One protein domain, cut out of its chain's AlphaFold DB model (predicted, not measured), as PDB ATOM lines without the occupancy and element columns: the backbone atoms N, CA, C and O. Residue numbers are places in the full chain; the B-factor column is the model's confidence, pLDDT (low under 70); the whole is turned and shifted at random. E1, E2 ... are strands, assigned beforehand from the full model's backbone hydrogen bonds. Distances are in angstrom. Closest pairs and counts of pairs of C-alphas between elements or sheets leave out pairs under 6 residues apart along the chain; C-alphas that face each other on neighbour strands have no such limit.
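This is residues 25 to 91 and 258 to 266 of the 295 residues of an uncharacterized protein of Sphingomonas sp. 32-66-10 (UniProt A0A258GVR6). One twisted sheet of six strands zigzags as a meander, each strand the antiparallel neighbour of the one before, with the separate stretch of residues 258 to 266 over one of its faces. Among the 76 printed residues are six strands, E1 to E6 in sheet order, class all strand. The whole is compact, 37 by 34 by 25 A, radius of gyration of the C-alphas 13.0 A.

Each strand forms a hairpin with the next: E1, residues 25 to 34, E2, 37 to 46, E3, 51 to 55, E4, 59 to 64, E5, 67 to 74, E6, 82 to 87. Within hydrogen-bond range are N 30 and O 43 of E1 and E2, 2.8 A, and N 72 and O 84 of E5 and E6, 2.9 A.

E1 starts with C-alpha 25 at (81.041, 132.803, 149.371) and bends by 59 degrees at residue 28. E6 ends with C-alpha 87 at (103.154, 127.324, 139.025).

Residues 92 to 257 are cut out, with 26.5 A between C-alphas 91 and 258. No link is long; 27 residues have pLDDT under 70, among them residues 72 to 91.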
ATOM      1  N   ILE A  25      81.092 134.094 150.040       89.00
ATOM      2  CA  ILE A  25      81.041 132.803 149.371       89.00
ATOM      3  C   ILE A  25      80.798 131.762 150.459       89.00
ATOM      4  O   ILE A  25      81.536 131.725 151.447       89.00
ATOM      5  N   ASP A  26      79.763 130.954 150.276       92.38
ATOM      6  CA  ASP A  26      79.554 129.732 151.041       92.38
ATOM      7  C   ASP A  26      80.318 128.593 150.360       92.38
ATOM      8  O   ASP A  26      80.481 128.586 149.140       92.38
ATOM      9  N   GLY A  27      80.842 127.664 151.151       93.31
ATOM     10  CA  GLY A  27      81.661 126.569 150.648       93.31
ATOM     11  C   GLY A  27      82.192 125.697 151.779       93.31
ATOM     12  O   GLY A  27      81.581 125.600 152.846       93.31
ATOM     13  N   ILE A  28      83.344 125.062 151.565       95.00
ATOM     14  CA  ILE A  28      83.945 124.126 152.526       95.00
ATOM     15  C   ILE A  28      85.227 124.720 153.113       95.00
ATOM     16  O   ILE A  28      86.072 125.250 152.393       95.00
ATOM     17  N   GLU A  29      85.403 124.581 154.425       95.00
ATOM     18  CA  GLU A  29      86.651 124.874 155.126       95.00
ATOM     19  C   GLU A  29      87.216 123.617 155.793       95.00
ATOM     20  O   GLU A  29      86.485 122.845 156.414       95.00
ATOM     21  N   ALA A  30      88.536 123.449 155.713       95.69
ATOM     22  CA  ALA A  30      89.315 122.567 156.570       95.69
ATOM     23  C   ALA A  30      90.363 123.396 157.324       95.69
ATOM     24  O   ALA A  30      91.078 124.182 156.702       95.69
ATOM     25  N   SER A  31      90.510 123.207 158.636       94.38
ATOM     26  CA  SER A  31      91.584 123.854 159.398       94.38
ATOM     27  C   SER A  31      92.379 122.867 160.245       94.38
ATOM     28  O   SER A  31      91.840 121.933 160.843       94.38
ATOM     29  N   TYR A  32      93.697 123.065 160.260       92.19
ATOM     30  CA  TYR A  32      94.660 122.270 161.007       92.19
ATOM     31  C   TYR A  32      95.330 123.132 162.069       92.19
ATOM     32  O   TYR A  32      95.835 124.219 161.772       92.19
ATOM     33  N   SER A  33      95.426 122.607 163.287       90.62
ATOM     34  CA  SER A  33      96.338 123.153 164.284       90.62
ATOM     35  C   SER A  33      97.780 122.723 164.005       90.62
ATOM     36  O   SER A  33      98.023 121.742 163.298       90.62
ATOM     37  N   LYS A  34      98.737 123.437 164.602       85.19
ATOM     38  CA  LYS A  34     100.141 123.037 164.741       85.19
ATOM     39  C   LYS A  34     100.604 123.305 166.162       85.19
ATOM     40  O   LYS A  34     100.523 124.449 166.600       85.19
ATOM     41  N   GLU A  35     101.117 122.290 166.859       77.50
ATOM     42  CA  GLU A  35     101.665 122.442 168.222       77.50
ATOM     43  C   GLU A  35     100.673 123.187 169.157       77.50
ATOM     44  O   GLU A  35     101.033 124.118 169.876       77.50
ATOM     45  N   GLY A  36      99.380 122.846 169.067       73.44
ATOM     46  CA  GLY A  36      98.285 123.495 169.807       73.44
ATOM     47  C   GLY A  36      97.810 124.857 169.271       73.44
ATOM     48  O   GLY A  36      96.758 125.333 169.687       73.44
ATOM     49  N   ARG A  37      98.515 125.486 168.323       82.25
ATOM     50  CA  ARG A  37      98.069 126.731 167.671       82.25
ATOM     51  C   ARG A  37      97.033 126.416 166.601       82.25
ATOM     52  O   ARG A  37      97.349 125.681 165.670       82.25
ATOM     53  N   LEU A  38      95.828 126.965 166.731       85.88
ATOM     54  CA  LEU A  38      94.758 126.834 165.735       85.88
ATOM     55  C   LEU A  38      95.139 127.495 164.398       85.88
ATOM     56  O   LEU A  38      96.019 128.357 164.355       85.88
ATOM     57  N   ASP A  39      94.475 127.059 163.326       82.50
ATOM     58  CA  ASP A  39      94.526 127.644 161.976       82.50
ATOM     59  C   ASP A  39      95.950 127.858 161.426       82.50
ATOM     60  O   ASP A  39      96.272 128.831 160.741       82.50
ATOM     61  N   ALA A  40      96.835 126.904 161.726       83.88
ATOM     62  CA  ALA A  40      98.199 126.864 161.213       83.88
ATOM     63  C   ALA A  40      98.241 126.509 159.719       83.88
ATOM     64  O   ALA A  40      99.123 126.986 158.997       83.88
ATOM     65  N   ILE A  41      97.282 125.692 159.268       89.19
ATOM     66  CA  ILE A  41      96.918 125.537 157.858       89.19
ATOM     67  C   ILE A  41      95.400 125.691 157.754       89.19
ATOM     68  O   ILE A  41      94.672 124.917 158.370       89.19
ATOM     69  N   THR A  42      94.932 126.642 156.952       92.25
ATOM     70  CA  THR A  42      93.514 126.776 156.581       92.25
ATOM     71  C   THR A  42      93.364 126.456 155.104       92.25
ATOM     72  O   THR A  42      94.222 126.822 154.296       92.25
ATOM     73  N   ILE A  43      92.298 125.748 154.751       94.25
ATOM     74  CA  ILE A  43      91.971 125.382 153.381       94.25
ATOM     75  C   ILE A  43      90.512 125.738 153.130       94.25
ATOM     76  O   ILE A  43      89.646 125.258 153.854       94.25
ATOM     77  N   ASN A  44      90.243 126.548 152.113       94.81
ATOM     78  CA  ASN A  44      88.899 126.966 151.721       94.81
ATOM     79  C   ASN A  44      88.625 126.527 150.277       94.81
ATOM     80  O   ASN A  44      89.527 126.635 149.444       94.81
ATOM     81  N   PHE A  45      87.406 126.069 149.996       94.25
ATOM     82  CA  PHE A  45      86.905 125.681 148.672       94.25
ATOM     83  C   PHE A  45      85.577 126.385 148.396       94.25
ATOM     84  O   PHE A  45      84.750 126.458 149.306       94.25
ATOM     85  N   ASP A  46      85.366 126.856 147.168       92.06
ATOM     86  CA  ASP A  46      84.036 127.214 146.661       92.06
ATOM     87  C   ASP A  46      83.409 126.070 145.842       92.06
ATOM     88  O   ASP A  46      84.066 125.074 145.524       92.06
ATOM     89  N   ASP A  47      82.125 126.218 145.513       88.88
ATOM     90  CA  ASP A  47      81.360 125.239 144.726       88.88
ATOM     91  C   ASP A  47      81.871 125.099 143.276       88.88
ATOM     92  O   ASP A  47      81.668 124.060 142.645       88.88
ATOM     93  N   ASP A  48      82.580 126.111 142.760       86.00
ATOM     94  CA  ASP A  48      83.205 126.113 141.430       86.00
ATOM     95  C   ASP A  48      84.535 125.320 141.403       86.00
ATOM     96  O   ASP A  48      85.164 125.166 140.352       86.00
ATOM     97  N   GLY A  49      84.985 124.797 142.552       85.12
ATOM     98  CA  GLY A  49      86.228 124.035 142.689       85.12
ATOM     99  C   GLY A  49      87.492 124.898 142.753       85.12
ATOM    100  O   GLY A  49      88.604 124.358 142.709       85.12
ATOM    101  N   ASN A  50      87.359 126.221 142.887       89.56
ATOM    102  CA  ASN A  50      88.483 127.062 143.273       89.56
ATOM    103  C   ASN A  50      88.791 126.815 144.747       89.56
ATOM    104  O   ASN A  50      87.909 126.604 145.582       89.56
ATOM    105  N   ALA A  51      90.072 126.872 145.089       91.75
ATOM    106  CA  ALA A  51      90.512 126.582 146.437       91.75
ATOM    107  C   ALA A  51      91.699 127.439 146.846       91.75
ATOM    108  O   ALA A  51      92.492 127.890 146.019       91.75
ATOM    109  N   ARG A  52      91.892 127.589 148.150       91.12
ATOM    110  CA  ARG A  52      93.133 128.106 148.714       91.12
ATOM    111  C   ARG A  52      93.545 127.273 149.904       91.12
ATOM    112  O   ARG A  52      92.779 127.157 150.844       91.12
ATOM    113  N   LEU A  53      94.789 126.803 149.902       91.12
ATOM    114  CA  LEU A  53      95.506 126.378 151.100       91.12
ATOM    115  C   LEU A  53      96.408 127.525 151.558       91.12
ATOM    116  O   LEU A  53      97.151 128.097 150.760       91.12
ATOM    117  N   TRP A  54      96.396 127.843 152.845       86.69
ATOM    118  CA  TRP A  54      97.216 128.891 153.444       86.69
ATOM    119  C   TRP A  54      97.911 128.363 154.699       86.69
ATOM    120  O   TRP A  54      97.241 128.007 155.663       86.69
ATOM    121  N   ALA A  55      99.246 128.301 154.684       81.31
ATOM    122  CA  ALA A  55     100.057 127.734 155.762       81.31
ATOM    123  C   ALA A  55     100.946 128.818 156.397       81.31
ATOM    124  O   ALA A  55     102.104 129.033 156.017       81.31
ATOM    125  N   GLY A  56     100.382 129.545 157.364       69.62
ATOM    126  CA  GLY A  56     101.025 130.712 157.969       69.62
ATOM    127  C   GLY A  56     101.328 131.831 156.959       69.62
ATOM    128  O   GLY A  56     100.729 131.921 155.895       69.62
ATOM    129  N   LYS A  57     102.266 132.728 157.291       60.66
ATOM    130  CA  LYS A  57     102.460 133.985 156.533       60.66
ATOM    131  C   LYS A  57     103.104 133.836 155.144       60.66
ATOM    132  O   LYS A  57     103.020 134.772 154.360       60.66
ATOM    133  N   ARG A  58     103.781 132.714 154.855       59.81
ATOM    134  CA  ARG A  58     104.792 132.653 153.778       59.81
ATOM    135  C   ARG A  58     104.441 131.830 152.543       59.81
ATOM    136  O   ARG A  58     104.983 132.140 151.485       59.81
ATOM    137  N   ARG A  59     103.606 130.793 152.663       67.31
ATOM    138  CA  ARG A  59     103.372 129.804 151.597       67.31
ATOM    139  C   ARG A  59     101.901 129.394 151.563       67.31
ATOM    140  O   ARG A  59     101.331 129.023 152.588       67.31
ATOM    141  N   GLY A  60     101.303 129.417 150.380       78.38
ATOM    142  CA  GLY A  60      99.953 128.914 150.138       78.38
ATOM    143  C   GLY A  60      99.814 128.332 148.737       78.38
ATOM    144  O   GLY A  60     100.622 128.638 147.869       78.38
ATOM    145  N   ILE A  61      98.803 127.499 148.518       81.44
ATOM    146  CA  ILE A  61      98.384 127.050 147.182       81.44
ATOM    147  C   ILE A  61      97.089 127.789 146.855       81.44
ATOM    148  O   ILE A  61      96.243 127.926 147.735       81.44
ATOM    149  N   ILE A  62      96.918 128.241 145.617       84.06
ATOM    150  CA  ILE A  62      95.611 128.627 145.081       84.06
ATOM    151  C   ILE A  62      95.313 127.699 143.908       84.06
ATOM    152  O   ILE A  62      96.146 127.559 143.016       84.06
ATOM    153  N   VAL A  63      94.142 127.072 143.924       84.81
ATOM    154  CA  VAL A  63      93.547 126.409 142.764       84.81
ATOM    155  C   VAL A  63      92.546 127.382 142.184       84.81
ATOM    156  O   VAL A  63      91.688 127.880 142.913       84.81
ATOM    157  N   ARG A  64      92.664 127.683 140.897       81.19
ATOM    158  CA  ARG A  64      91.714 128.556 140.217       81.19
ATOM    159  C   ARG A  64      91.592 128.166 138.760       81.19
ATOM    160  O   ARG A  64      92.615 127.903 138.130       81.19
ATOM    161  N   ASP A  65      90.366 128.111 138.248       78.81
ATOM    162  CA  ASP A  65      90.089 127.799 136.839       78.81
ATOM    163  C   ASP A  65      90.777 126.480 136.385       78.81
ATOM    164  O   ASP A  65      91.310 126.360 135.281       78.81
ATOM    165  N   GLY A  66      90.838 125.491 137.290       75.19
ATOM    166  CA  GLY A  66      91.499 124.193 137.084       75.19
ATOM    167  C   GLY A  66      93.036 124.180 137.176       75.19
ATOM    168  O   GLY A  66      93.639 123.130 136.960       75.19
ATOM    169  N   GLN A  67      93.691 125.302 137.500       76.56
ATOM    170  CA  GLN A  67      95.154 125.420 137.586       76.56
ATOM    171  C   GLN A  67      95.656 125.584 139.028       76.56
ATOM    172  O   GLN A  67      95.076 126.334 139.812       76.56
ATOM    173  N   ASP A  68      96.781 124.934 139.358       80.06
ATOM    174  CA  ASP A  68      97.444 125.058 140.663       80.06
ATOM    175  C   ASP A  68      98.587 126.086 140.640       80.06
ATOM    176  O   ASP A  68      99.597 125.936 139.941       80.06
ATOM    177  N   TYR A  69      98.485 127.083 141.510       76.00
ATOM    178  CA  TYR A  69      99.505 128.098 141.741       76.00
ATOM    179  C   TYR A  69     100.077 127.957 143.150       76.00
ATOM    180  O   TYR A  69      99.315 127.842 144.111       76.00
ATOM    181  N   LEU A  70     101.400 128.056 143.311       73.12
ATOM    182  CA  LEU A  70     101.985 128.322 144.621       73.12
ATOM    183  C   LEU A  70     102.214 129.826 144.812       73.12
ATOM    184  O   LEU A  70     102.844 130.508 144.004       73.12
ATOM    185  N   MET A  71     101.684 130.323 145.922       71.62
ATOM    186  CA  MET A  71     101.813 131.685 146.407       71.62
ATOM    187  C   MET A  71     102.920 131.752 147.453       71.62
ATOM    188  O   MET A  71     102.820 131.121 148.508       71.62
ATOM    189  N   ASN A  72     103.920 132.588 147.190       64.81
ATOM    190  CA  ASN A  72     105.031 132.843 148.097       64.81
ATOM    191  C   ASN A  72     105.096 134.314 148.522       64.81
ATOM    192  O   ASN A  72     105.097 135.221 147.683       64.81
ATOM    193  N   GLU A  73     105.219 134.565 149.826       60.19
ATOM    194  CA  GLU A  73     105.483 135.901 150.369       60.19
ATOM    195  C   GLU A  73     106.946 136.296 150.100       60.19
ATOM    196  O   GLU A  73     107.871 135.740 150.697       60.19
ATOM    197  N   ARG A  74     107.183 137.299 149.242       54.28
ATOM    198  CA  ARG A  74     108.512 137.905 149.084       54.28
ATOM    199  C   ARG A  74     108.528 139.262 149.777       54.28
ATOM    200  O   ARG A  74     108.006 140.247 149.254       54.28
ATOM    201  N   ARG A  75     109.189 139.337 150.937       45.12
ATOM    202  CA  ARG A  75     109.532 140.628 151.550       45.12
ATOM    203  C   ARG A  75     110.434 141.410 150.598       45.12
ATOM    204  O   ARG A  75     111.542 140.980 150.289       45.12
ATOM    205  N   VAL A  76     109.947 142.560 150.145       43.72
ATOM    206  CA  VAL A  76     110.745 143.591 149.475       43.72
ATOM    207  C   VAL A  76     111.073 144.649 150.524       43.72
ATOM    208  O   VAL A  76     110.232 144.939 151.369       43.72
ATOM    209  N   ALA A  77     112.279 145.218 150.487       40.38
ATOM    210  CA  ALA A  77     112.835 146.079 151.540       40.38
ATOM    211  C   ALA A  77     112.121 147.438 151.764       40.38
ATOM    212  O   ALA A  77     112.650 148.288 152.468       40.38
ATOM    213  N   ILE A  78     110.952 147.660 151.152       41.41
ATOM    214  CA  ILE A  78     110.176 148.904 151.217       41.41
ATOM    215  C   ILE A  78     108.694 148.543 151.417       41.41
ATOM    216  O   ILE A  78     107.972 148.368 150.434       41.41
ATOM    217  N   ASP A  79     108.290 148.367 152.681       41.91
ATOM    218  CA  ASP A  79     106.933 148.434 153.283       41.91
ATOM    219  C   ASP A  79     105.692 147.898 152.538       41.91
ATOM    220  O   ASP A  79     104.553 148.183 152.908       41.91
ATOM    221  N   LYS A  80     105.858 147.069 151.507       46.84
ATOM    222  CA  LYS A  80     104.751 146.444 150.774       46.84
ATOM    223  C   LYS A  80     105.024 144.961 150.582       46.84
ATOM    224  O   LYS A  80     105.914 144.576 149.822       46.84
ATOM    225  N   THR A  81     104.225 144.127 151.246       46.03
ATOM    226  CA  THR A  81     104.201 142.680 151.014       46.03
ATOM    227  C   THR A  81     103.843 142.413 149.555       46.03
ATOM    228  O   THR A  81     102.756 142.776 149.106       46.03
ATOM    229  N   LYS A  82     104.755 141.788 148.804       52.41
ATOM    230  CA  LYS A  82     104.491 141.329 147.437       52.41
ATOM    231  C   LYS A  82     104.428 139.809 147.422       52.41
ATOM    232  O   LYS A  82     105.318 139.138 147.942       52.41
ATOM    233  N   TYR A  83     103.397 139.277 146.782       53.69
ATOM    234  CA  TYR A  83     103.261 137.848 146.548       53.69
ATOM    235  C   TYR A  83     103.843 137.510 145.179       53.69
ATOM    236  O   TYR A  83     103.480 138.133 144.179       53.69
ATOM    237  N   LYS A  84     104.757 136.538 145.130       56.31
ATOM    238  CA  LYS A  84     105.162 135.911 143.872       56.31
ATOM    239  C   LYS A  84     104.296 134.670 143.691       56.31
ATOM    240  O   LYS A  84     104.320 133.780 144.537       56.31
ATOM    241  N   MET A  85     103.527 134.656 142.609       54.12
ATOM    242  CA  MET A  85     102.822 133.465 142.148       54.12
ATOM    243  C   MET A  85     103.743 132.736 141.179       54.12
ATOM    244  O   MET A  85     104.223 133.341 140.220       54.12
ATOM    245  N   GLU A  86     103.989 131.458 141.425       54.97
ATOM    246  CA  GLU A  86     104.640 130.566 140.468       54.97
ATOM    247  C   GLU A  86     103.767 129.314 140.307       54.97
ATOM    248  O   GLU A  86     103.111 128.913 141.271       54.97
ATOM    249  N   PRO A  87     103.733 128.661 139.133       49.19
ATOM    250  CA  PRO A  87     103.154 127.324 139.025       49.19
ATOM    251  C   PRO A  87     103.806 126.398 140.059       49.19
ATOM    252  O   PRO A  87     105.012 126.508 140.294       49.19
ATOM    253  N   VAL A  88     103.054 125.470 140.664       46.16
ATOM    254  CA  VAL A  88     103.586 124.597 141.741       46.16
ATOM    255  C   VAL A  88     104.879 123.870 141.321       46.16
ATOM    256  O   VAL A  88     105.786 123.713 142.137       46.16
ATOM    257  N   ALA A  89     105.021 123.548 140.029       42.31
ATOM    258  CA  ALA A  89     106.220 122.967 139.414       42.31
ATOM    259  C   ALA A  89     107.528 123.773 139.611       42.31
ATOM    260  O   ALA A  89     108.614 123.195 139.584       42.31
ATOM    261  N   ALA A  90     107.452 125.094 139.801       35.38
ATOM    262  CA  ALA A  90     108.620 125.954 140.008       35.38
ATOM    263  C   ALA A  90     109.033 126.043 141.488       35.38
ATOM    264  O   ALA A  90     110.217 126.153 141.814       35.38
ATOM    265  N   LEU A  91     108.072 125.931 142.409       40.91
ATOM    266  CA  LEU A  91     108.224 126.413 143.783       40.91
ATOM    267  C   LEU A  91     108.696 125.339 144.788       40.91
ATOM    268  O   LEU A  91     108.307 125.274 145.966       40.91
ATOM    269  N   ARG A 258      85.014 135.486 152.677       86.50
ATOM    270  CA  ARG A 258      85.024 136.537 151.640       86.50
ATOM    271  C   ARG A 258      85.718 136.038 150.375       86.50
ATOM    272  O   ARG A 258      86.771 135.415 150.479       86.50
ATOM    273  N   GLY A 259      85.220 136.407 149.197       81.00
ATOM    274  CA  GLY A 259      85.815 136.034 147.908       81.00
ATOM    275  C   GLY A 259      87.284 136.441 147.750       81.00
ATOM    276  O   GLY A 259      88.053 135.724 147.114       81.00
ATOM    277  N   ALA A 260      87.730 137.495 148.447       82.00
ATOM    278  CA  ALA A 260      89.143 137.868 148.585       82.00
ATOM    279  C   ALA A 260      90.059 136.735 149.102       82.00
ATOM    280  O   ALA A 260      91.272 136.797 148.906       82.00
ATOM    281  N   VAL A 261      89.515 135.701 149.757       81.56
ATOM    282  CA  VAL A 261      90.268 134.501 150.147       81.56
ATOM    283  C   VAL A 261      90.721 133.721 148.911       81.56
ATOM    284  O   VAL A 261      91.891 133.349 148.855       81.56
ATOM    285  N   LEU A 262      89.850 133.533 147.913       81.81
ATOM    286  CA  LEU A 262      90.102 132.749 146.691       81.81
ATOM    287  C   LEU A 262      90.613 133.589 145.505       81.81
ATOM    288  O   LEU A 262      90.914 133.066 144.428       81.81
ATOM    289  N   MET A 263      90.729 134.908 145.674       74.69
ATOM    290  CA  MET A 263      91.367 135.755 144.670       74.69
ATOM    291  C   MET A 263      92.868 135.479 144.592       74.69
ATOM    292  O   MET A 263      93.577 135.456 145.600       74.69
ATOM    293  N   LEU A 264      93.369 135.353 143.361       65.38
ATOM    294  CA  LEU A 264      94.800 135.473 143.102       65.38
ATOM    295  C   LEU A 264      95.252 136.865 143.583       65.38
ATOM    296  O   LEU A 264      94.601 137.858 143.238       65.38
ATOM    297  N   PRO A 265      96.356 136.982 144.346       57.94
ATOM    298  CA  PRO A 265      96.935 138.281 144.648       57.94
ATOM    299  C   PRO A 265      97.208 139.035 143.349       57.94
ATOM    300  O   PRO A 265      97.659 138.426 142.375       57.94
ATOM    301  N   ALA A 266      96.990 140.353 143.346       56.91
ATOM    302  CA  ALA A 266      97.296 141.195 142.195       56.91
ATOM    303  C   ALA A 266      98.739 140.933 141.735       56.91
ATOM    304  O   ALA A 266      99.704 141.262 142.435       56.91
TER     305      ALA A 266